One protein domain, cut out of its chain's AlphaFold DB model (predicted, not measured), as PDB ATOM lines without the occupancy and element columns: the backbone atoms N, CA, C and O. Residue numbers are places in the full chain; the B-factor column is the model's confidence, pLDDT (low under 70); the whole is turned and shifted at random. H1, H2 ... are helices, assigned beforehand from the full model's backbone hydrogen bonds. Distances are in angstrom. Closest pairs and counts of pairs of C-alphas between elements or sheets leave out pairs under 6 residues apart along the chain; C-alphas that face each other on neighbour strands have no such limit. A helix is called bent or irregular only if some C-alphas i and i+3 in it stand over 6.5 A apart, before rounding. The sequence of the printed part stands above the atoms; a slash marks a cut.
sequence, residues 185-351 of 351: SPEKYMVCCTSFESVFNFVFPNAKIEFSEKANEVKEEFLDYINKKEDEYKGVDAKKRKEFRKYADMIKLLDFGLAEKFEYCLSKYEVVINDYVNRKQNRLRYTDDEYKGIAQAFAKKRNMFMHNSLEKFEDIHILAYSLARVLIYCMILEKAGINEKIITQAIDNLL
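This is residues 185 to 351 of the 351 residues of an uncharacterized protein of Roseburia sp. OM04-10AA (UniProt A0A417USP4). A compact head of helices carries one long arm, a helical hairpin of H3 and H4 that sticks out from the head and makes the longest axis. In the head the long H9 forms the core, with H1 beside it, H5 and H8 crossing it, and H6 and H10 packed along another side; the short H2 lies at the arm's root and the short H7 at the head's edge. The printed part has 167 residues with ten named helices, H1 to H10 in order, and no named strand: all helix. The whole is loose, with a radius of gyration of the C-alphas of 19.8 A, and elongated, spanning 66 by 39 by 27 A.

H1, residues 186 to 203, begins at C-alpha 186 (127.506, 107.614, 142.553) and is 25.7 A long. H2 is residues 207 to 211. H3, residues 213 to 232, is 28.6 A long, and H4, residues 238 to 253, 22.7 A. H5 is residues 258 to 268, and H6 residues 270 to 284, irregular, with C-alphas 272 and 275 7.5 A apart. H7 is residues 288 to 292 and H8 residues 294 to 306. H9, residues 315 to 335, is 30.1 A long from C-alpha 315 (128.754, 110.985, 128.849). H10, residues 340 to 350, ends at C-alpha 350 (136.493, 127.764, 137.519).

H9 is the hub, touching five helices. H1 touches it at a shallow tilt of 30 degrees, the same way, the closest C-alphas being those of Phe 196 and Ile 328, 5.8 A apart. H8 touches residues 316 to 321 of H9, about perpendicular at 76 degrees, closest at Phe 298 and Ala 320, whose C-alphas are 5.6 A apart. H5 and H9 only just touch, with 3 pairs of C-alphas within 8 A, the closest those of Cys 265 and Leu 327 at 6.6 A. H6 touches H9 at a shallow tilt of 24 degrees, opposite ways, with the closest C-alphas, Leu 284 and Asp 315, 7.3 A apart. H10 touches residues 326 to 334 of H9, closest at the C-alphas of Cys 330 and Ile 343, 6.6 A apart. H7 is near H6. H2 is close to but not clearly touching H5, the closest C-alphas being those of Phe 211 and Tyr 264 at 7.6 A. H3 and H4 form a hairpin at a shallow tilt of 15 degrees, with the C-alphas of Glu 230 and Arg 241 closest at 5.2 A; both are apart from H1 and H9. Every O i to N i+4 pair is within hydrogen-bond range in H1 to H5 and H7 to H10, and 9 of 11 in H6.

The C-alphas farthest apart, those of Val 236 and Asn 349, are 66.3 A apart. The printed part has no cut and ends at Leu 351, the chain's last residue. No link is long; H8 to H9, with 8 residues between, is short but not tight. The mean pLDDT of the printed part is 85.4, and residues 207 to 213, 215, 253 to 255, 308 and 350 to 351 are under 70.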
ATOM      1  N   SER A 185     131.630 109.776 140.996       91.25
ATOM      2  CA  SER A 185     131.141 108.576 141.681       91.25
ATOM      3  C   SER A 185     129.633 108.693 141.932       91.25
ATOM      4  O   SER A 185     129.100 109.810 141.885       91.25
ATOM      5  N   PRO A 186     128.924 107.579 142.193       91.56
ATOM      6  CA  PRO A 186     127.506 107.614 142.553       91.56
ATOM      7  C   PRO A 186     127.210 108.557 143.725       91.56
ATOM      8  O   PRO A 186     126.273 109.350 143.659       91.56
ATOM      9  N   GLU A 187     128.050 108.548 144.760       91.44
ATOM     10  CA  GLU A 187     127.899 109.398 145.945       91.44
ATOM     11  C   GLU A 187     128.026 110.878 145.579       91.44
ATOM     12  O   GLU A 187     127.170 111.679 145.953       91.44
ATOM     13  N   LYS A 188     129.045 111.243 144.790       92.81
ATOM     14  CA  LYS A 188     129.227 112.624 144.316       92.81
ATOM     15  C   LYS A 188     128.043 113.094 143.484       92.81
ATOM     16  O   LYS A 188     127.589 114.225 143.644       92.81
ATOM     17  N   TYR A 189     127.521 112.223 142.623       94.69
ATOM     18  CA  TYR A 189     126.349 112.526 141.812       94.69
ATOM     19  C   TYR A 189     125.128 112.826 142.685       94.69
ATOM     20  O   TYR A 189     124.494 113.867 142.526       94.69
ATOM     21  N   MET A 190     124.846 111.954 143.655       93.00
ATOM     22  CA  MET A 190     123.734 112.105 144.599       93.00
ATOM     23  C   MET A 190     123.855 113.377 145.443       93.00
ATOM     24  O   MET A 190     122.877 114.111 145.618       93.00
ATOM     25  N   VAL A 191     125.061 113.666 145.937       93.50
ATOM     26  CA  VAL A 191     125.362 114.895 146.680       93.50
ATOM     27  C   VAL A 191     125.144 116.127 145.804       93.50
ATOM     28  O   VAL A 191     124.567 117.107 146.275       93.50
ATOM     29  N   CYS A 192     125.546 116.081 144.533       95.38
ATOM     30  CA  CYS A 192     125.339 117.171 143.586       95.38
ATOM     31  C   CYS A 192     123.848 117.413 143.314       95.38
ATOM     32  O   CYS A 192     123.403 118.553 143.422       95.38
ATOM     33  N   CYS A 193     123.049 116.364 143.081       95.06
ATOM     34  CA  CYS A 193     121.593 116.492 142.947       95.06
ATOM     35  C   CYS A 193     120.961 117.129 144.193       95.06
ATOM     36  O   CYS A 193     120.194 118.080 144.080       95.06
ATOM     37  N   THR A 194     121.333 116.647 145.380       92.88
ATOM     38  CA  THR A 194     120.794 117.161 146.650       92.88
ATOM     39  C   THR A 194     121.187 118.624 146.878       92.88
ATOM     40  O   THR A 194     120.369 119.430 147.316       92.88
ATOM     41  N   SER A 195     122.434 118.983 146.559       94.62
ATOM     42  CA  SER A 195     122.929 120.362 146.666       94.62
ATOM     43  C   SER A 195     122.220 121.279 145.670       94.62
ATOM     44  O   SER A 195     121.812 122.376 146.040       94.62
ATOM     45  N   PHE A 196     122.000 120.810 144.439       95.44
ATOM     46  CA  PHE A 196     121.232 121.528 143.425       95.44
ATOM     47  C   PHE A 196     119.800 121.803 143.896       95.44
ATOM     48  O   PHE A 196     119.365 122.949 143.857       95.44
ATOM     49  N   GLU A 197     119.089 120.791 144.404       91.88
ATOM     50  CA  GLU A 197     117.716 120.953 144.908       91.88
ATOM     51  C   GLU A 197     117.648 121.919 146.101       91.88
ATOM     52  O   GLU A 197     116.765 122.776 146.146       91.88
ATOM     53  N   SER A 198     118.595 121.821 147.041       91.44
ATOM     54  CA  SER A 198     118.708 122.723 148.198       91.44
ATOM     55  C   SER A 198     118.911 124.180 147.762       91.44
ATOM     56  O   SER A 198     118.159 125.063 148.186       91.44
ATOM     57  N   VAL A 199     119.875 124.433 146.871       93.44
ATOM     58  CA  VAL A 199     120.178 125.784 146.379       93.44
ATOM     59  C   VAL A 199     119.020 126.329 145.546       93.44
ATOM     60  O   VAL A 199     118.629 127.477 145.744       93.44
ATOM     61  N   PHE A 200     118.410 125.509 144.686       92.44
ATOM     62  CA  PHE A 200     117.241 125.901 143.901       92.44
ATOM     63  C   PHE A 200     116.099 126.373 144.800       92.44
ATOM     64  O   PHE A 200     115.588 127.474 144.618       92.44
ATOM     65  N   ASN A 201     115.734 125.583 145.813       88.81
ATOM     66  CA  ASN A 201     114.644 125.927 146.728       88.81
ATOM     67  C   ASN A 201     114.942 127.206 147.530       88.81
ATOM     68  O   ASN A 201     114.032 127.961 147.866       88.81
ATOM     69  N   PHE A 202     116.216 127.460 147.838       89.06
ATOM     70  CA  PHE A 202     116.645 128.679 148.518       89.06
ATOM     71  C   PHE A 202     116.586 129.921 147.612       89.06
ATOM     72  O   PHE A 202     116.182 131.006 148.051       89.06
ATOM     73  N   VAL A 203     117.013 129.789 146.357       89.38
ATOM     74  CA  VAL A 203     117.078 130.912 145.415       89.38
ATOM     75  C   VAL A 203     115.702 131.219 144.832       89.38
ATOM     76  O   VAL A 203     115.331 132.395 144.806       89.38
ATOM     77  N   PHE A 204     114.932 130.181 144.494       87.75
ATOM     78  CA  PHE A 204     113.624 130.234 143.841       87.75
ATOM     79  C   PHE A 204     112.506 129.583 144.674       87.75
ATOM     80  O   PHE A 204     111.876 128.621 144.228       87.75
ATOM     81  N   PRO A 205     112.183 130.114 145.866       79.94
ATOM     82  CA  PRO A 205     111.127 129.546 146.705       79.94
ATOM     83  C   PRO A 205     109.743 129.556 146.027       79.94
ATOM     84  O   PRO A 205     108.892 128.745 146.375       79.94
ATOM     85  N   ASN A 206     109.537 130.438 145.038       73.06
ATOM     86  CA  ASN A 206     108.273 130.612 144.317       73.06
ATOM     87  C   ASN A 206     108.324 130.165 142.844       73.06
ATOM     88  O   ASN A 206     107.351 130.394 142.125       73.06
ATOM     89  N   ALA A 207     109.407 129.517 142.379       69.31
ATOM     90  CA  ALA A 207     109.576 129.159 140.957       69.31
ATOM     91  C   ALA A 207     108.374 128.399 140.378       69.31
ATOM     92  O   ALA A 207     108.054 128.542 139.200       69.31
ATOM     93  N   LYS A 208     107.666 127.631 141.211       61.47
ATOM     94  CA  LYS A 208     106.477 126.897 140.790       61.47
ATOM     95  C   LYS A 208     105.304 127.789 140.371       61.47
ATOM     96  O   LYS A 208     104.567 127.433 139.454       61.47
ATOM     97  N   ILE A 209     105.125 128.930 141.031       60.78
ATOM     98  CA  ILE A 209     104.091 129.906 140.667       60.78
ATOM     99  C   ILE A 209     104.492 130.616 139.369       60.78
ATOM    100  O   ILE A 209     103.658 130.828 138.495       60.78
ATOM    101  N   GLU A 210     105.783 130.919 139.226       60.00
ATOM    102  CA  GLU A 210     106.324 131.763 138.157       60.00
ATOM    103  C   GLU A 210     106.551 131.030 136.825       60.00
ATOM    104  O   GLU A 210     106.435 131.645 135.768       60.00
ATOM    105  N   PHE A 211     106.871 129.732 136.836       60.62
ATOM    106  CA  PHE A 211     107.275 129.021 135.614       60.62
ATOM    107  C   PHE A 211     106.113 128.450 134.795       60.62
ATOM    108  O   PHE A 211     106.273 128.191 133.604       60.62
ATOM    109  N   SER A 212     104.948 128.205 135.401       63.69
ATOM    110  CA  SER A 212     103.816 127.659 134.651       63.69
ATOM    111  C   SER A 212     102.479 128.009 135.287       63.69
ATOM    112  O   SER A 212     101.914 127.250 136.075       63.69
ATOM    113  N   GLU A 213     101.948 129.162 134.884       67.00
ATOM    114  CA  GLU A 213     100.571 129.577 135.167       67.00
ATOM    115  C   GLU A 213      99.584 128.461 134.783       67.00
ATOM    116  O   GLU A 213      98.786 128.033 135.609       67.00
ATOM    117  N   LYS A 214      99.766 127.852 133.602       70.06
ATOM    118  CA  LYS A 214      98.959 126.714 133.131       70.06
ATOM    119  C   LYS A 214      99.074 125.461 133.998       70.06
ATOM    120  O   LYS A 214      98.084 124.766 134.191       70.06
ATOM    121  N   ALA A 215     100.255 125.128 134.523       69.62
ATOM    122  CA  ALA A 215     100.370 123.981 135.428       69.62
ATOM    123  C   ALA A 215      99.653 124.245 136.759       69.62
ATOM    124  O   ALA A 215      99.117 123.307 137.351       69.62
ATOM    125  N   ASN A 216      99.615 125.501 137.216       75.44
ATOM    126  CA  ASN A 216      98.833 125.884 138.388       75.44
ATOM    127  C   ASN A 216      97.331 125.879 138.096       75.44
ATOM    128  O   ASN A 216      96.592 125.330 138.905       75.44
ATOM    129  N   GLU A 217      96.889 126.371 136.935       80.00
ATOM    130  CA  GLU A 217      95.494 126.246 136.478       80.00
ATOM    131  C   GLU A 217      95.049 124.779 136.476       80.00
ATOM    132  O   GLU A 217      94.066 124.424 137.118       80.00
ATOM    133  N   VAL A 218      95.832 123.893 135.854       80.50
ATOM    134  CA  VAL A 218      95.546 122.450 135.823       80.50
ATOM    135  C   VAL A 218      95.549 121.850 137.234       80.50
ATOM    136  O   VAL A 218      94.705 121.014 137.557       80.50
ATOM    137  N   LYS A 219      96.478 122.265 138.105       81.88
ATOM    138  CA  LYS A 219      96.528 121.809 139.503       81.88
ATOM    139  C   LYS A 219      95.266 122.218 140.267       81.88
ATOM    140  O   LYS A 219      94.710 121.379 140.977       81.88
ATOM    141  N   GLU A 220      94.816 123.460 140.115       85.44
ATOM    142  CA  GLU A 220      93.570 123.965 140.700       85.44
ATOM    143  C   GLU A 220      92.356 123.205 140.141       85.44
ATOM    144  O   GLU A 220      91.548 122.710 140.924       85.44
ATOM    145  N   GLU A 221      92.277 122.969 138.825       87.75
ATOM    146  CA  GLU A 221      91.203 122.174 138.206       87.75
ATOM    147  C   GLU A 221      91.111 120.752 138.787       87.75
ATOM    148  O   GLU A 221      90.017 120.258 139.093       87.75
ATOM    149  N   PHE A 222      92.252 120.083 138.984       87.25
ATOM    150  CA  PHE A 222      92.293 118.762 139.614       87.25
ATOM    151  C   PHE A 222      91.851 118.805 141.080       87.25
ATOM    152  O   PHE A 222      91.118 117.915 141.522       87.25
ATOM    153  N   LEU A 223      92.284 119.812 141.843       88.88
ATOM    154  CA  LEU A 223      91.884 119.972 143.242       88.88
ATOM    155  C   LEU A 223      90.386 120.263 143.364       88.88
ATOM    156  O   LEU A 223      89.720 119.649 144.197       88.88
ATOM    157  N   ASP A 224      89.836 121.100 142.490       91.38
ATOM    158  CA  ASP A 224      88.404 121.386 142.412       91.38
ATOM    159  C   ASP A 224      87.583 120.146 142.061       91.38
ATOM    160  O   ASP A 224      86.542 119.888 142.676       91.38
ATOM    161  N   TYR A 225      88.050 119.339 141.104       91.50
ATOM    162  CA  TYR A 225      87.418 118.061 140.783       91.50
ATOM    163  C   TYR A 225      87.401 117.125 141.998       91.50
ATOM    164  O   TYR A 225      86.367 116.526 142.312       91.50
ATOM    165  N   ILE A 226      88.529 117.015 142.703       89.06
ATOM    166  CA  ILE A 226      88.646 116.167 143.890       89.06
ATOM    167  C   ILE A 226      87.735 116.666 145.013       89.06
ATOM    168  O   ILE A 226      87.033 115.851 145.606       89.06
ATOM    169  N   ASN A 227      87.683 117.978 145.259       88.56
ATOM    170  CA  ASN A 227      86.806 118.581 146.263       88.56
ATOM    171  C   ASN A 227      85.327 118.300 145.947       88.56
ATOM    172  O   ASN A 227      84.590 117.831 146.815       88.56
ATOM    173  N   LYS A 228      84.907 118.471 144.683       90.25
ATOM    174  CA  LYS A 228      83.541 118.139 144.236       90.25
ATOM    175  C   LYS A 228      83.204 116.668 144.471       90.25
ATOM    176  O   LYS A 228      82.131 116.357 144.985       90.25
ATOM    177  N   LYS A 229      84.116 115.748 144.134       88.31
ATOM    178  CA  LYS A 229      83.914 114.313 144.389       88.31
ATOM    179  C   LYS A 229      83.928 113.974 145.874       88.31
ATOM    180  O   LYS A 229      83.155 113.120 146.298       88.31
ATOM    181  N   GLU A 230      84.743 114.645 146.679       85.19
ATOM    182  CA  GLU A 230      84.732 114.469 148.130       85.19
ATOM    183  C   GLU A 230      83.361 114.822 148.733       85.19
ATOM    184  O   GLU A 230      82.835 114.063 149.558       85.19
ATOM    185  N   ASP A 231      82.771 115.933 148.285       86.31
ATOM    186  CA  ASP A 231      81.449 116.387 148.716       86.31
ATOM    187  C   ASP A 231      80.323 115.461 148.235       86.31
ATOM    188  O   ASP A 231      79.435 115.137 149.025       86.31
ATOM    189  N   GLU A 232      80.382 114.949 147.000       87.88
ATOM    190  CA  GLU A 232      79.421 113.950 146.493       87.88
ATOM    191  C   GLU A 232      79.389 112.673 147.355       87.88
ATOM    192  O   GLU A 232      78.326 112.092 147.578       87.88
ATOM    193  N   TYR A 233      80.540 112.226 147.868       86.00
ATOM    194  CA  TYR A 233      80.628 111.019 148.702       86.00
ATOM    195  C   TYR A 233      80.388 111.277 150.198       86.00
ATOM    196  O   TYR A 233      80.456 110.348 151.018       86.00
ATOM    197  N   LYS A 234      80.089 112.517 150.593       82.44
ATOM    198  CA  LYS A 234      79.840 112.897 151.986       82.44
ATOM    199  C   LYS A 234      78.557 112.239 152.501       82.44
ATOM    200  O   LYS A 234      77.464 112.503 152.026       82.44
ATOM    201  N   GLY A 235      78.701 111.361 153.494       77.94
ATOM    202  CA  GLY A 235      77.582 110.582 154.042       77.94
ATOM    203  C   GLY A 235      77.210 109.337 153.225       77.94
ATOM    204  O   GLY A 235      76.388 108.558 153.690       77.94
ATOM    205  N   VAL A 236      77.848 109.116 152.067       84.81
ATOM    206  CA  VAL A 236      77.607 107.956 151.188       84.81
ATOM    207  C   VAL A 236      78.717 106.912 151.330       84.81
ATOM    208  O   VAL A 236      78.435 105.754 151.621       84.81
ATOM    209  N   ASP A 237      79.985 107.306 151.159       86.69
ATOM    210  CA  ASP A 237      81.122 106.373 151.187       86.69
ATOM    211  C   ASP A 237      82.370 107.014 151.812       86.69
ATOM    212  O   ASP A 237      83.136 107.749 151.180       86.69
ATOM    213  N   ALA A 238      82.604 106.691 153.084       84.69
ATOM    214  CA  ALA A 238      83.736 107.209 153.842       84.69
ATOM    215  C   ALA A 238      85.105 106.718 153.329       84.69
ATOM    216  O   ALA A 238      86.101 107.420 153.528       84.69
ATOM    217  N   LYS A 239      85.182 105.546 152.676       88.19
ATOM    218  CA  LYS A 239      86.446 105.006 152.148       88.19
ATOM    219  C   LYS A 239      86.870 105.758 150.896       88.19
ATOM    220  O   LYS A 239      88.005 106.228 150.843       88.19
ATOM    221  N   LYS A 240      85.957 105.949 149.938       84.56
ATOM    222  CA  LYS A 240      86.240 106.748 148.730       84.56
ATOM    223  C   LYS A 240      86.661 108.165 149.083       84.56
ATOM    224  O   LYS A 240      87.654 108.663 148.563       84.56
ATOM    225  N   ARG A 241      85.961 108.781 150.035       85.44
ATOM    226  CA  ARG A 241      86.270 110.131 150.513       85.44
ATOM    227  C   ARG A 241      87.685 110.246 151.101       85.44
ATOM    228  O   ARG A 241      88.363 111.246 150.894       85.44
ATOM    229  N   LYS A 242      88.155 109.208 151.805       87.12
ATOM    230  CA  LYS A 242      89.524 109.148 152.340       87.12
ATOM    231  C   LYS A 242      90.578 109.051 151.229       87.12
ATOM    232  O   LYS A 242      91.606 109.712 151.337       87.12
ATOM    233  N   GLU A 243      90.325 108.277 150.173       87.56
ATOM    234  CA  GLU A 243      91.243 108.202 149.025       87.56
ATOM    235  C   GLU A 243      91.291 109.517 148.236       87.56
ATOM    236  O   GLU A 243      92.378 109.979 147.902       87.56
ATOM    237  N   PHE A 244      90.152 110.186 148.024       87.69
ATOM    238  CA  PHE A 244      90.133 111.513 147.394       87.69
ATOM    239  C   PHE A 244      90.981 112.535 148.161       87.69
ATOM    240  O   PHE A 244      91.814 113.199 147.548       87.69
ATOM    241  N   ARG A 245      90.879 112.594 149.499       85.12
ATOM    242  CA  ARG A 245      91.771 113.446 150.312       85.12
ATOM    243  C   ARG A 245      93.236 113.109 150.127       85.12
ATOM    244  O   ARG A 245      94.047 114.004 149.946       85.12
ATOM    245  N   LYS A 246      93.573 111.819 150.133       86.56
ATOM    246  CA  LYS A 246      94.950 111.364 149.934       86.56
ATOM    247  C   LYS A 246      95.503 111.845 148.585       86.56
ATOM    248  O   LYS A 246      96.652 112.276 148.524       86.56
ATOM    249  N   TYR A 247      94.701 111.809 147.520       86.56
ATOM    250  CA  TYR A 247      95.084 112.361 146.216       86.56
ATOM    251  C   TYR A 247      95.190 113.889 146.221       86.56
ATOM    252  O   TYR A 247      96.164 114.409 145.682       86.56
ATOM    253  N   ALA A 248      94.265 114.604 146.871       84.88
ATOM    254  CA  ALA A 248      94.371 116.056 147.034       84.88
ATOM    255  C   ALA A 248      95.659 116.448 147.768       84.88
ATOM    256  O   ALA A 248      96.361 117.356 147.332       84.88
ATOM    257  N   ASP A 249      96.000 115.744 148.847       82.94
ATOM    258  CA  ASP A 249      97.220 115.986 149.616       82.94
ATOM    259  C   ASP A 249      98.470 115.707 148.771       82.94
ATOM    260  O   ASP A 249      99.389 116.524 148.751       82.94
ATOM    261  N   MET A 250      98.485 114.615 147.995       80.69
ATOM    262  CA  MET A 250      99.575 114.330 147.051       80.69
ATOM    263  C   MET A 250      99.722 115.419 145.980       80.69
ATOM    264  O   MET A 250     100.840 115.820 145.685       80.69
ATOM    265  N   ILE A 251      98.623 115.931 145.420       81.00
ATOM    266  CA  ILE A 251      98.656 116.998 144.406       81.00
ATOM    267  C   ILE A 251      99.099 118.328 145.019       81.00
ATOM    268  O   ILE A 251      99.882 119.063 144.414       81.00
ATOM    269  N   LYS A 252      98.651 118.639 146.241       75.69
ATOM    270  CA  LYS A 252      99.103 119.818 146.991       75.69
ATOM    271  C   LYS A 252     100.611 119.779 147.214       75.69
ATOM    272  O   LYS A 252     101.260 120.789 146.953       75.69
ATOM    273  N   LEU A 253     101.132 118.616 147.608       69.69
ATOM    274  CA  LEU A 253     102.554 118.351 147.843       69.69
ATOM    275  C   LEU A 253     103.367 118.123 146.567       69.69
ATOM    276  O   LEU A 253     104.594 118.143 146.632       69.69
ATOM    277  N   LEU A 254     102.714 117.902 145.421       69.19
ATOM    278  CA  LEU A 254     103.389 117.832 144.136       69.19
ATOM    279  C   LEU A 254     104.117 119.161 143.960       69.19
ATOM    280  O   LEU A 254     103.479 120.219 143.932       69.19
ATOM    281  N   ASP A 255     105.435 119.099 143.855       66.25
ATOM    282  CA  ASP A 255     106.348 120.226 143.701       66.25
ATOM    283  C   ASP A 255     107.172 120.034 142.419       66.25
ATOM    284  O   ASP A 255     107.060 118.995 141.769       66.25
ATOM    285  N   PHE A 256     107.953 121.042 142.041       73.56
ATOM    286  CA  PHE A 256     108.898 120.970 140.933       73.56
ATOM    287  C   PHE A 256     109.802 119.732 141.069       73.56
ATOM    288  O   PHE A 256     110.563 119.596 142.036       73.56
ATOM    289  N   GLY A 257     109.730 118.818 140.107       85.31
ATOM    290  CA  GLY A 257     110.619 117.668 140.029       85.31
ATOM    291  C   GLY A 257     112.058 118.091 139.726       85.31
ATOM    292  O   GLY A 257     112.305 119.162 139.182       85.31
ATOM    293  N   LEU A 258     113.037 117.233 140.033       90.31
ATOM    294  CA  LEU A 258     114.454 117.542 139.785       90.31
ATOM    295  C   LEU A 258     114.742 117.905 138.318       90.31
ATOM    296  O   LEU A 258     115.498 118.836 138.068       90.31
ATOM    297  N   ALA A 259     114.128 117.196 137.365       92.00
ATOM    298  CA  ALA A 259     114.274 117.508 135.944       92.00
ATOM    299  C   ALA A 259     113.703 118.897 135.614       92.00
ATOM    300  O   ALA A 259     114.388 119.695 134.993       92.00
ATOM    301  N   GLU A 260     112.509 119.226 136.118       88.75
ATOM    302  CA  GLU A 260     111.865 120.529 135.893       88.75
ATOM    303  C   GLU A 260     112.682 121.679 136.501       88.75
ATOM    304  O   GLU A 260     112.862 122.718 135.870       88.75
ATOM    305  N   LYS A 261     113.249 121.489 137.704       91.69
ATOM    306  CA  LYS A 261     114.168 122.462 138.329       91.69
ATOM    307  C   LYS A 261     115.415 122.673 137.478       91.69
ATOM    308  O   LYS A 261     115.905 123.791 137.347       91.69
ATOM    309  N   PHE A 262     115.939 121.590 136.913       94.44
ATOM    310  CA  PHE A 262     117.102 121.643 136.042       94.44
ATOM    311  C   PHE A 262     116.793 122.383 134.737       94.44
ATOM    312  O   PHE A 262     117.544 123.281 134.372       94.44
ATOM    313  N   GLU A 263     115.672 122.068 134.082       92.44
ATOM    314  CA  GLU A 263     115.200 122.751 132.868       92.44
ATOM    315  C   GLU A 263     114.972 124.242 133.112       92.44
ATOM    316  O   GLU A 263     115.474 125.060 132.344       92.44
ATOM    317  N   TYR A 264     114.320 124.600 134.224       90.56
ATOM    318  CA  TYR A 264     114.160 125.992 134.647       90.56
ATOM    319  C   TYR A 264     115.504 126.725 134.658       90.56
ATOM    320  O   TYR A 264     115.643 127.798 134.073       90.56
ATOM    321  N   CYS A 265     116.510 126.138 135.310       93.75
ATOM    322  CA  CYS A 265     117.832 126.739 135.421       93.75
ATOM    323  C   CYS A 265     118.565 126.804 134.076       93.75
ATOM    324  O   CYS A 265     119.235 127.801 133.814       93.75
ATOM    325  N   LEU A 266     118.435 125.789 133.217       93.19
ATOM    326  CA  LEU A 266     119.014 125.821 131.872       93.19
ATOM    327  C   LEU A 266     118.444 126.974 131.044       93.19
ATOM    328  O   LEU A 266     119.215 127.701 130.431       93.19
ATOM    329  N   SER A 267     117.123 127.166 131.062       90.81
ATOM    330  CA  SER A 267     116.477 128.274 130.353       90.81
ATOM    331  C   SER A 267     116.825 129.625 130.970       90.81
ATOM    332  O   SER A 267     117.144 130.569 130.255       90.81
ATOM    333  N   LYS A 268     116.807 129.731 132.304       91.31
ATOM    334  CA  LYS A 268     117.096 130.989 133.000       91.31
ATOM    335  C   LYS A 268     118.532 131.471 132.773       91.31
ATOM    336  O   LYS A 268     118.748 132.667 132.616       91.31
ATOM    337  N   TYR A 269     119.503 130.561 132.773       93.56
ATOM    338  CA  TYR A 269     120.921 130.900 132.640       93.56
ATOM    339  C   TYR A 269     121.487 130.604 131.253       93.56
ATOM    340  O   TYR A 269     122.709 130.567 131.114       93.56
ATOM    341  N   GLU A 270     120.641 130.416 130.236       91.19
ATOM    342  CA  GLU A 270     121.044 130.021 128.880       91.19
ATOM    343  C   GLU A 270     122.196 130.889 128.359       91.19
ATOM    344  O   GLU A 270     123.250 130.370 127.999       91.19
ATOM    345  N   VAL A 271     122.045 132.215 128.431       90.06
ATOM    346  CA  VAL A 271     123.060 133.184 127.983       90.06
ATOM    347  C   VAL A 271     124.371 133.049 128.763       90.06
ATOM    348  O   VAL A 271     125.448 133.132 128.179       90.06
ATOM    349  N   VAL A 272     124.293 132.814 130.074       90.69
ATOM    350  CA  VAL A 272     125.460 132.730 130.966       90.69
ATOM    351  C   VAL A 272     126.261 131.452 130.722       90.69
ATOM    352  O   VAL A 272     127.490 131.483 130.796       90.69
ATOM    353  N   ILE A 273     125.584 130.334 130.444       90.88
ATOM    354  CA  ILE A 273     126.217 129.012 130.332       90.88
ATOM    355  C   ILE A 273     126.511 128.590 128.891       90.88
ATOM    356  O   ILE A 273     127.194 127.582 128.707       90.88
ATOM    357  N   ASN A 274     126.022 129.315 127.881       87.69
ATOM    358  CA  ASN A 274     126.113 128.910 126.475       87.69
ATOM    359  C   ASN A 274     127.553 128.586 126.045       87.69
ATOM    360  O   ASN A 274     127.826 127.509 125.518       87.69
ATOM    361  N   ASP A 275     128.509 129.468 126.346       85.06
ATOM    362  CA  ASP A 275     129.917 129.260 125.986       85.06
ATOM    363  C   ASP A 275     130.509 128.025 126.675       85.06
ATOM    364  O   ASP A 275     131.216 127.226 126.054       85.06
ATOM    365  N   TYR A 276     130.171 127.817 127.949       85.75
ATOM    366  CA  TYR A 276     130.578 126.631 128.693       85.75
ATOM    367  C   TYR A 276     129.996 125.346 128.080       85.75
ATOM    368  O   TYR A 276     130.730 124.371 127.875       85.75
ATOM    369  N   VAL A 277     128.699 125.350 127.754       85.75
ATOM    370  CA  VAL A 277     127.995 124.230 127.110       85.75
ATOM    371  C   VAL A 277     128.649 123.905 125.769       85.75
ATOM    372  O   VAL A 277     129.069 122.764 125.578       85.75
ATOM    373  N   ASN A 278     128.855 124.903 124.907       83.62
ATOM    374  CA  ASN A 278     129.472 124.739 123.589       83.62
ATOM    375  C   ASN A 278     130.881 124.131 123.684       83.62
ATOM    376  O   ASN A 278     131.219 123.196 122.949       83.62
ATOM    377  N   ARG A 279     131.716 124.593 124.627       82.88
ATOM    378  CA  ARG A 279     133.056 124.015 124.850       82.88
ATOM    379  C   ARG A 279     132.984 122.544 125.270       82.88
ATOM    380  O   ARG A 279     133.768 121.728 124.776       82.88
ATOM    381  N   LYS A 280     132.061 122.178 126.166       80.75
ATOM    382  CA  LYS A 280     131.916 120.787 126.637       80.75
ATOM    383  C   LYS A 280     131.279 119.887 125.574       80.75
ATOM    384  O   LYS A 280     131.771 118.774 125.398       80.75
ATOM    385  N   GLN A 281     130.272 120.357 124.835       76.25
ATOM    386  CA  GLN A 281     129.658 119.629 123.719       76.25
ATOM    387  C   GLN A 281     130.682 119.323 122.626       76.25
ATOM    388  O   GLN A 281     130.795 118.170 122.223       76.25
ATOM    389  N   ASN A 282     131.508 120.297 122.230       76.31
ATOM    390  CA  ASN A 282     132.576 120.077 121.250       76.31
ATOM    391  C   ASN A 282     133.606 119.042 121.728       76.31
ATOM    392  O   ASN A 282     134.067 118.208 120.947       76.31
ATOM    393  N   ARG A 283     133.953 119.055 123.023       78.31
ATOM    394  CA  ARG A 283     134.898 118.089 123.606       78.31
ATOM    395  C   ARG A 283     134.324 116.672 123.682       78.31
ATOM    396  O   ARG A 283     135.065 115.712 123.494       78.31
ATOM    397  N   LEU A 284     133.034 116.552 123.993       74.94
ATOM    398  CA  LEU A 284     132.331 115.279 124.189       74.94
ATOM    399  C   LEU A 284     131.599 114.787 122.927       74.94
ATOM    400  O   LEU A 284     131.075 113.682 122.936       74.94
ATOM    401  N   ARG A 285     131.605 115.572 121.840       76.00
ATOM    402  CA  ARG A 285     130.927 115.305 120.555       76.00
ATOM    403  C   ARG A 285     129.414 115.079 120.682       76.00
ATOM    404  O   ARG A 285     128.865 114.213 120.010       76.00
ATOM    405  N   TYR A 286     128.762 115.874 121.525       71.56
ATOM    406  CA  TYR A 286     127.314 115.820 121.727       71.56
ATOM    407  C   TYR A 286     126.540 116.562 120.636       71.56
ATOM    408  O   TYR A 286     126.946 117.647 120.223       71.56
ATOM    409  N   THR A 287     125.403 116.002 120.224       74.44
ATOM    410  CA  THR A 287     124.417 116.681 119.368       74.44
ATOM    411  C   THR A 287     123.433 117.520 120.191       74.44
ATOM    412  O   THR A 287     123.203 117.261 121.375       74.44
ATOM    413  N   ASP A 288     122.799 118.511 119.557       74.88
ATOM    414  CA  ASP A 288     121.772 119.344 120.203       74.88
ATOM    415  C   ASP A 288     120.556 118.529 120.668       74.88
ATOM    416  O   ASP A 288     119.942 118.838 121.690       74.88
ATOM    417  N   ASP A 289     120.210 117.456 119.952       75.75
ATOM    418  CA  ASP A 289     119.085 116.595 120.322       75.75
ATOM    419  C   ASP A 289     119.379 115.755 121.569       75.75
ATOM    420  O   ASP A 289     118.503 115.585 122.419       75.75
ATOM    421  N   GLU A 290     120.617 115.294 121.746       75.31
ATOM    422  CA  GLU A 290     121.039 114.634 122.985       75.31
ATOM    423  C   GLU A 290     121.059 115.610 124.172       75.31
ATOM    424  O   GLU A 290     120.733 115.227 125.299       75.31
ATOM    425  N   TYR A 291     121.378 116.886 123.928       82.00
ATOM    426  CA  TYR A 291     121.354 117.927 124.957       82.00
ATOM    427  C   TYR A 291     119.940 118.208 125.481       82.00
ATOM    428  O   TYR A 291     119.761 118.388 126.686       82.00
ATOM    429  N   LYS A 292     118.908 118.153 124.628       83.69
ATOM    430  CA  LYS A 292     117.504 118.340 125.053       83.69
ATOM    431  C   LYS A 292     117.060 117.345 126.134       83.69
ATOM    432  O   LYS A 292     116.199 117.672 126.943       83.69
ATOM    433  N   GLY A 293     117.650 116.147 126.185       87.69
ATOM    434  CA  GLY A 293     117.327 115.113 127.177       87.69
ATOM    435  C   GLY A 293     118.077 115.228 128.511       87.69
ATOM    436  O   GLY A 293     117.892 114.385 129.394       87.69
ATOM    437  N   ILE A 294     118.940 116.233 128.684       92.44
ATOM    438  CA  ILE A 294     119.925 116.250 129.772       92.44
ATOM    439  C   ILE A 294     119.313 116.358 131.171       92.44
ATOM    440  O   ILE A 294     119.774 115.695 132.101       92.44
ATOM    441  N   ALA A 295     118.243 117.136 131.326       93.38
ATOM    442  CA  ALA A 295     117.556 117.296 132.602       93.38
ATOM    443  C   ALA A 295     116.889 115.991 133.059       93.38
ATOM    444  O   ALA A 295     116.976 115.597 134.227       93.38
ATOM    445  N   GLN A 296     116.277 115.270 132.116       93.38
ATOM    446  CA  GLN A 296     115.699 113.956 132.375       93.38
ATOM    447  C   GLN A 296     116.785 112.935 132.716       93.38
ATOM    448  O   GLN A 296     116.620 112.171 133.669       93.38
ATOM    449  N   ALA A 297     117.914 112.945 131.998       92.31
ATOM    450  CA  ALA A 297     119.060 112.095 132.307       92.31
ATOM    451  C   ALA A 297     119.602 112.368 133.721       92.31
ATOM    452  O   ALA A 297     119.863 111.420 134.469       92.31
ATOM    453  N   PHE A 298     119.681 113.643 134.121       94.69
ATOM    454  CA  PHE A 298     120.099 114.053 135.463       94.69
ATOM    455  C   PHE A 298     119.217 113.437 136.554       94.69
ATOM    456  O   PHE A 298     119.698 112.760 137.470       94.69
ATOM    457  N   ALA A 299     117.901 113.604 136.424       93.50
ATOM    458  CA  ALA A 299     116.947 113.092 137.401       93.50
ATOM    459  C   ALA A 299     116.855 111.558 137.399       93.50
ATOM    460  O   ALA A 299     116.790 110.934 138.465       93.50
ATOM    461  N   LYS A 300     116.878 110.932 136.215       91.94
ATOM    462  CA  LYS A 300     116.797 109.475 136.061       91.94
ATOM    463  C   LYS A 300     117.999 108.789 136.704       91.94
ATOM    464  O   LYS A 300     117.810 107.804 137.417       91.94
ATOM    465  N   LYS A 301     119.210 109.330 136.525       92.75
ATOM    466  CA  LYS A 301     120.429 108.738 137.091       92.75
ATOM    467  C   LYS A 301     120.437 108.758 138.619       92.75
ATOM    468  O   LYS A 301     120.768 107.748 139.232       92.75
ATOM    469  N   ARG A 302     119.970 109.847 139.244       90.81
ATOM    470  CA  ARG A 302     119.735 109.896 140.700       90.81
ATOM    471  C   ARG A 302     118.750 108.811 141.147       90.81
ATOM    472  O   ARG A 302     119.013 108.096 142.110       90.81
ATOM    473  N   ASN A 303     117.624 108.666 140.446       87.56
ATOM    474  CA  ASN A 303     116.609 107.670 140.802       87.56
ATOM    475  C   ASN A 303     117.159 106.235 140.692       87.56
ATOM    476  O   ASN A 303     116.853 105.402 141.540       87.56
ATOM    477  N   MET A 304     118.010 105.952 139.702       87.50
ATOM    478  CA  MET A 304     118.690 104.655 139.576       87.50
ATOM    479  C   MET A 304     119.558 104.331 140.798       87.50
ATOM    480  O   MET A 304     119.469 103.221 141.324       87.50
ATOM    481  N   PHE A 305     120.341 105.296 141.294       86.19
ATOM    482  CA  PHE A 305     121.172 105.097 142.486       86.19
ATOM    483  C   PHE A 305     120.342 104.892 143.758       86.19
ATOM    484  O   PHE A 305     120.678 104.028 144.564       86.19
ATOM    485  N   MET A 306     119.218 105.601 143.905       77.56
ATOM    486  CA  MET A 306     118.280 105.395 145.021       77.56
ATOM    487  C   MET A 306     117.653 103.994 145.035       77.56
ATOM    488  O   MET A 306     117.256 103.504 146.090       77.56
ATOM    489  N   HIS A 307     117.576 103.337 143.875       75.12
ATOM    490  CA  HIS A 307     117.051 101.981 143.720       75.12
ATOM    491  C   HIS A 307     118.156 100.918 143.552       75.12
ATOM    492  O   HIS A 307     117.885  99.829 143.050       75.12
ATOM    493  N   ASN A 308     119.385 101.209 144.007       69.00
ATOM    494  CA  ASN A 308     120.553 100.312 144.008       69.00
ATOM    495  C   ASN A 308     121.038  99.835 142.623       69.00
ATOM    496  O   ASN A 308     121.709  98.805 142.530       69.00
ATOM    497  N   SER A 309     120.763 100.575 141.546       72.50
ATOM    498  CA  SER A 309     121.393 100.309 140.246       72.50
ATOM    499  C   SER A 309     122.714 101.076 140.125       72.50
ATOM    500  O   SER A 309     122.729 102.302 140.028       72.50
ATOM    501  N   LEU A 310     123.838 100.349 140.114       74.75
ATOM    502  CA  LEU A 310     125.192 100.887 139.900       74.75
ATOM    503  C   LEU A 310     125.597 100.849 138.418       74.75
ATOM    504  O   LEU A 310     126.728 100.507 138.065       74.75
ATOM    505  N   GLU A 311     124.664 101.176 137.526       77.94
ATOM    506  CA  GLU A 311     124.954 101.302 136.099       77.94
ATOM    507  C   GLU A 311     126.065 102.323 135.833       77.94
ATOM    508  O   GLU A 311     126.160 103.366 136.492       77.94
ATOM    509  N   LYS A 312     126.876 102.052 134.805       84.88
ATOM    510  CA  LYS A 312     127.989 102.920 134.406       84.88
ATOM    511  C   LYS A 312     127.508 104.335 134.068       84.88
ATOM    512  O   LYS A 312     126.365 104.551 133.661       84.88
ATOM    513  N   PHE A 313     128.385 105.313 134.267       88.25
ATOM    514  CA  PHE A 313     128.153 106.667 133.781       88.25
ATOM    515  C   PHE A 313     128.384 106.715 132.272       88.25
ATOM    516  O   PHE A 313     129.459 106.370 131.794       88.25
ATOM    517  N   GLU A 314     127.360 107.146 131.549       88.94
ATOM    518  CA  GLU A 314     127.463 107.614 130.162       88.94
ATOM    519  C   GLU A 314     127.797 109.111 130.125       88.94
ATOM    520  O   GLU A 314     127.567 109.824 131.111       88.94
ATOM    521  N   ASP A 315     128.269 109.607 128.982       87.38
ATOM    522  CA  ASP A 315     128.754 110.985 128.849       87.38
ATOM    523  C   ASP A 315     127.669 112.041 129.154       87.38
ATOM    524  O   ASP A 315     127.980 113.107 129.688       87.38
ATOM    525  N   ILE A 316     126.382 111.721 128.957       89.25
ATOM    526  CA  ILE A 316     125.253 112.627 129.225       89.25
ATOM    527  C   ILE A 316     125.117 112.875 130.723       89.25
ATOM    528  O   ILE A 316     124.817 113.982 131.161       89.25
ATOM    529  N   HIS A 317     125.428 111.861 131.533       90.94
ATOM    530  CA  HIS A 317     125.445 111.984 132.981       90.94
ATOM    531  C   HIS A 317     126.623 112.845 133.438       90.94
ATOM    532  O   HIS A 317     126.474 113.631 134.373       90.94
ATOM    533  N   ILE A 318     127.779 112.728 132.777       89.56
ATOM    534  CA  ILE A 318     128.972 113.533 133.070       89.56
ATOM    535  C   ILE A 318     128.709 115.006 132.734       89.56
ATOM    536  O   ILE A 318     129.035 115.891 133.534       89.56
ATOM    537  N   LEU A 319     128.085 115.275 131.584       89.44
ATOM    538  CA  LEU A 319     127.691 116.622 131.181       89.44
ATOM    539  C   LEU A 319     126.639 117.196 132.138       89.44
ATOM    540  O   LEU A 319     126.833 118.298 132.648       89.44
ATOM    541  N   ALA A 320     125.596 116.427 132.463       93.19
ATOM    542  CA  ALA A 320     124.547 116.837 133.396       93.19
ATOM    543  C   ALA A 320     125.111 117.180 134.781       93.19
ATOM    544  O   ALA A 320     124.803 118.229 135.337       93.19
ATOM    545  N   TYR A 321     125.999 116.336 135.313       93.81
ATOM    546  CA  TYR A 321     126.695 116.590 136.574       93.81
ATOM    547  C   TYR A 321     127.551 117.857 136.517       93.81
ATOM    548  O   TYR A 321     127.560 118.654 137.452       93.81
ATOM    549  N   SER A 322     128.270 118.063 135.415       91.25
ATOM    550  CA  SER A 322     129.114 119.243 135.238       91.25
ATOM    551  C   SER A 322     128.280 120.522 135.172       91.25
ATOM    552  O   SER A 322     128.633 121.505 135.819       91.25
ATOM    553  N   LEU A 323     127.157 120.494 134.452       93.25
ATOM    554  CA  LEU A 323     126.222 121.614 134.361       93.25
ATOM    555  C   LEU A 323     125.508 121.874 135.682       93.25
ATOM    556  O   LEU A 323     125.404 123.027 136.069       93.25
ATOM    557  N   ALA A 324     125.108 120.842 136.426       95.44
ATOM    558  CA  ALA A 324     124.515 121.009 137.753       95.44
ATOM    559  C   ALA A 324     125.394 121.879 138.664       95.44
ATOM    560  O   ALA A 324     124.898 122.781 139.331       95.44
ATOM    561  N   ARG A 325     126.714 121.654 138.644       93.94
ATOM    562  CA  ARG A 325     127.676 122.428 139.442       93.94
ATOM    563  C   ARG A 325     127.781 123.873 138.958       93.94
ATOM    564  O   ARG A 325     127.744 124.771 139.791       93.94
ATOM    565  N   VAL A 326     127.825 124.100 137.642       93.25
ATOM    566  CA  VAL A 326     127.769 125.454 137.058       93.25
ATOM    567  C   VAL A 326     126.488 126.174 137.480       93.25
ATOM    568  O   VAL A 326     126.548 127.292 137.974       93.25
ATOM    569  N   LEU A 327     125.333 125.517 137.359       95.56
ATOM    570  CA  LEU A 327     124.035 126.091 137.709       95.56
ATOM    571  C   LEU A 327     123.938 126.423 139.203       95.56
ATOM    572  O   LEU A 327     123.404 127.471 139.553       95.56
ATOM    573  N   ILE A 328     124.490 125.581 140.089       95.12
ATOM    574  CA  ILE A 328     124.599 125.903 141.521       95.12
ATOM    575  C   ILE A 328     125.400 127.196 141.727       95.12
ATOM    576  O   ILE A 328     124.974 128.060 142.496       95.12
ATOM    577  N   TYR A 329     126.524 127.357 141.026       93.00
ATOM    578  CA  TYR A 329     127.319 128.587 141.073       93.00
ATOM    579  C   TYR A 329     126.538 129.801 140.572       93.00
ATOM    580  O   TYR A 329     126.499 130.809 141.278       93.00
ATOM    581  N   CYS A 330     125.877 129.699 139.413       94.44
ATOM    582  CA  CYS A 330     125.031 130.768 138.876       94.44
ATOM    583  C   CYS A 330     123.990 131.213 139.905       94.44
ATOM    584  O   CYS A 330     123.892 132.401 140.206       94.44
ATOM    585  N   MET A 331     123.275 130.254 140.503       95.06
ATOM    586  CA  MET A 331     122.245 130.514 141.507       95.06
ATOM    587  C   MET A 331     122.800 131.236 142.739       95.06
ATOM    588  O   MET A 331     122.216 132.221 143.190       95.06
ATOM    589  N   ILE A 332     123.933 130.784 143.284       95.06
ATOM    590  CA  ILE A 332     124.543 131.402 144.472       95.06
ATOM    591  C   ILE A 332     125.045 132.821 144.166       95.06
ATOM    592  O   ILE A 332     124.792 133.739 144.950       95.06
ATOM    593  N   LEU A 333     125.731 133.015 143.035       94.00
ATOM    594  CA  LEU A 333     126.289 134.313 142.648       94.00
ATOM    595  C   LEU A 333     125.187 135.326 142.296       94.00
ATOM    596  O   LEU A 333     125.234 136.465 142.764       94.00
ATOM    597  N   GLU A 334     124.161 134.916 141.546       94.62
ATOM    598  CA  GLU A 334     123.004 135.767 141.236       94.62
ATOM    599  C   GLU A 334     122.261 136.149 142.524       94.62
ATOM    600  O   GLU A 334     121.934 137.318 142.727       94.62
ATOM    601  N   LYS A 335     122.063 135.201 143.454       94.25
ATOM    602  CA  LYS A 335     121.428 135.480 144.753       94.25
ATOM    603  C   LYS A 335     122.235 136.463 145.604       94.25
ATOM    604  O   LYS A 335     121.643 137.216 146.376       94.25
ATOM    605  N   ALA A 336     123.561 136.483 145.455       94.31
ATOM    606  CA  ALA A 336     124.427 137.489 146.070       94.31
ATOM    607  C   ALA A 336     124.313 138.873 145.398       94.31
ATOM    608  O   ALA A 336     124.826 139.855 145.932       94.31
ATOM    609  N   GLY A 337     123.627 138.976 144.255       93.69
ATOM    610  CA  GLY A 337     123.447 140.206 143.487       93.69
ATOM    611  C   GLY A 337     124.613 140.517 142.549       93.69
ATOM    612  O   GLY A 337     124.832 141.691 142.234       93.69
ATOM    613  N   ILE A 338     125.386 139.501 142.159       93.25
ATOM    614  CA  ILE A 338     126.467 139.618 141.177       93.25
ATOM    615  C   ILE A 338     125.854 139.583 139.774       93.25
ATOM    616  O   ILE A 338     124.958 138.787 139.504       93.25
ATOM    617  N   ASN A 339     126.311 140.467 138.884       91.25
ATOM    618  CA  ASN A 339     125.749 140.560 137.538       91.25
ATOM    619  C   ASN A 339     126.171 139.382 136.643       91.25
ATOM    620  O   ASN A 339     127.241 138.799 136.812       91.25
ATOM    621  N   GLU A 340     125.347 139.086 135.640       89.75
ATOM    622  CA  GLU A 340     125.533 137.953 134.726       89.75
ATOM    623  C   GLU A 340     126.891 137.957 134.014       89.75
ATOM    624  O   GLU A 340     127.532 136.917 133.916       89.75
ATOM    625  N   LYS A 341     127.388 139.125 133.588       88.31
ATOM    626  CA  LYS A 341     128.682 139.239 132.897       88.31
ATOM    627  C   LYS A 341     129.850 138.770 133.774       88.31
ATOM    628  O   LYS A 341     130.744 138.077 133.294       88.31
ATOM    629  N   ILE A 342     129.848 139.161 135.048       86.94
ATOM    630  CA  ILE A 342     130.847 138.737 136.037       86.94
ATOM    631  C   ILE A 342     130.686 137.240 136.326       86.94
ATOM    632  O   ILE A 342     131.690 136.539 136.439       86.94
ATOM    633  N   ILE A 343     129.449 136.734 136.387       89.31
ATOM    634  CA  ILE A 343     129.170 135.302 136.576       89.31
ATOM    635  C   ILE A 343     129.746 134.473 135.423       89.31
ATOM    636  O   ILE A 343     130.458 133.506 135.689       89.31
ATOM    637  N   THR A 344     129.519 134.862 134.163       88.31
ATOM    638  CA  THR A 344     130.083 134.171 132.988       88.31
ATOM    639  C   THR A 344     131.606 134.069 133.082       88.31
ATOM    640  O   THR A 344     132.166 132.982 132.968       88.31
ATOM    641  N   GLN A 345     132.281 135.177 133.396       84.62
ATOM    642  CA  GLN A 345     133.740 135.195 133.547       84.62
ATOM    643  C   GLN A 345     134.232 134.348 134.732       84.62
ATOM    644  O   GLN A 345     135.292 133.727 134.657       84.62
ATOM    645  N   ALA A 346     133.484 134.321 135.837       83.81
ATOM    646  CA  ALA A 346     133.813 133.500 136.997       83.81
ATOM    647  C   ALA A 346     133.710 131.997 136.678       83.81
ATOM    648  O   ALA A 346     134.568 131.224 137.107       83.81
ATOM    649  N   ILE A 347     132.701 131.591 135.900       84.31
ATOM    650  CA  ILE A 347     132.517 130.203 135.446       84.31
ATOM    651  C   ILE A 347     133.659 129.780 134.524       84.31
ATOM    652  O   ILE A 347     134.209 128.698 134.715       84.31
ATOM    653  N   ASP A 348     134.041 130.638 133.576       79.31
ATOM    654  CA  ASP A 348     135.134 130.367 132.636       79.31
ATOM    655  C   ASP A 348     136.469 130.108 133.338       79.31
ATOM    656  O   ASP A 348     137.253 129.279 132.880       79.31
ATOM    657  N   ASN A 349     136.717 130.788 134.461       74.00
ATOM    658  CA  ASN A 349     137.909 130.542 135.262       74.00
ATOM    659  C   ASN A 349     137.811 129.232 136.051       74.00
ATOM    660  O   ASN A 349     138.809 128.546 136.212       74.00
ATOM    661  N   LEU A 350     136.638 128.868 136.567       69.31
ATOM    662  CA  LEU A 350     136.493 127.764 137.519       69.31
ATOM    663  C   LEU A 350     136.285 126.364 136.907       69.31
ATOM    664  O   LEU A 350     136.617 125.387 137.585       69.31
ATOM    665  N   LEU A 351     135.673 126.202 135.723       60.62
ATOM    666  CA  LEU A 351     135.072 124.909 135.301       60.62
ATOM    667  C   LEU A 351     135.306 124.474 133.839       60.62
ATOM    668  O   LEU A 351     135.199 125.305 132.915       60.62
TER     669      LEU A 351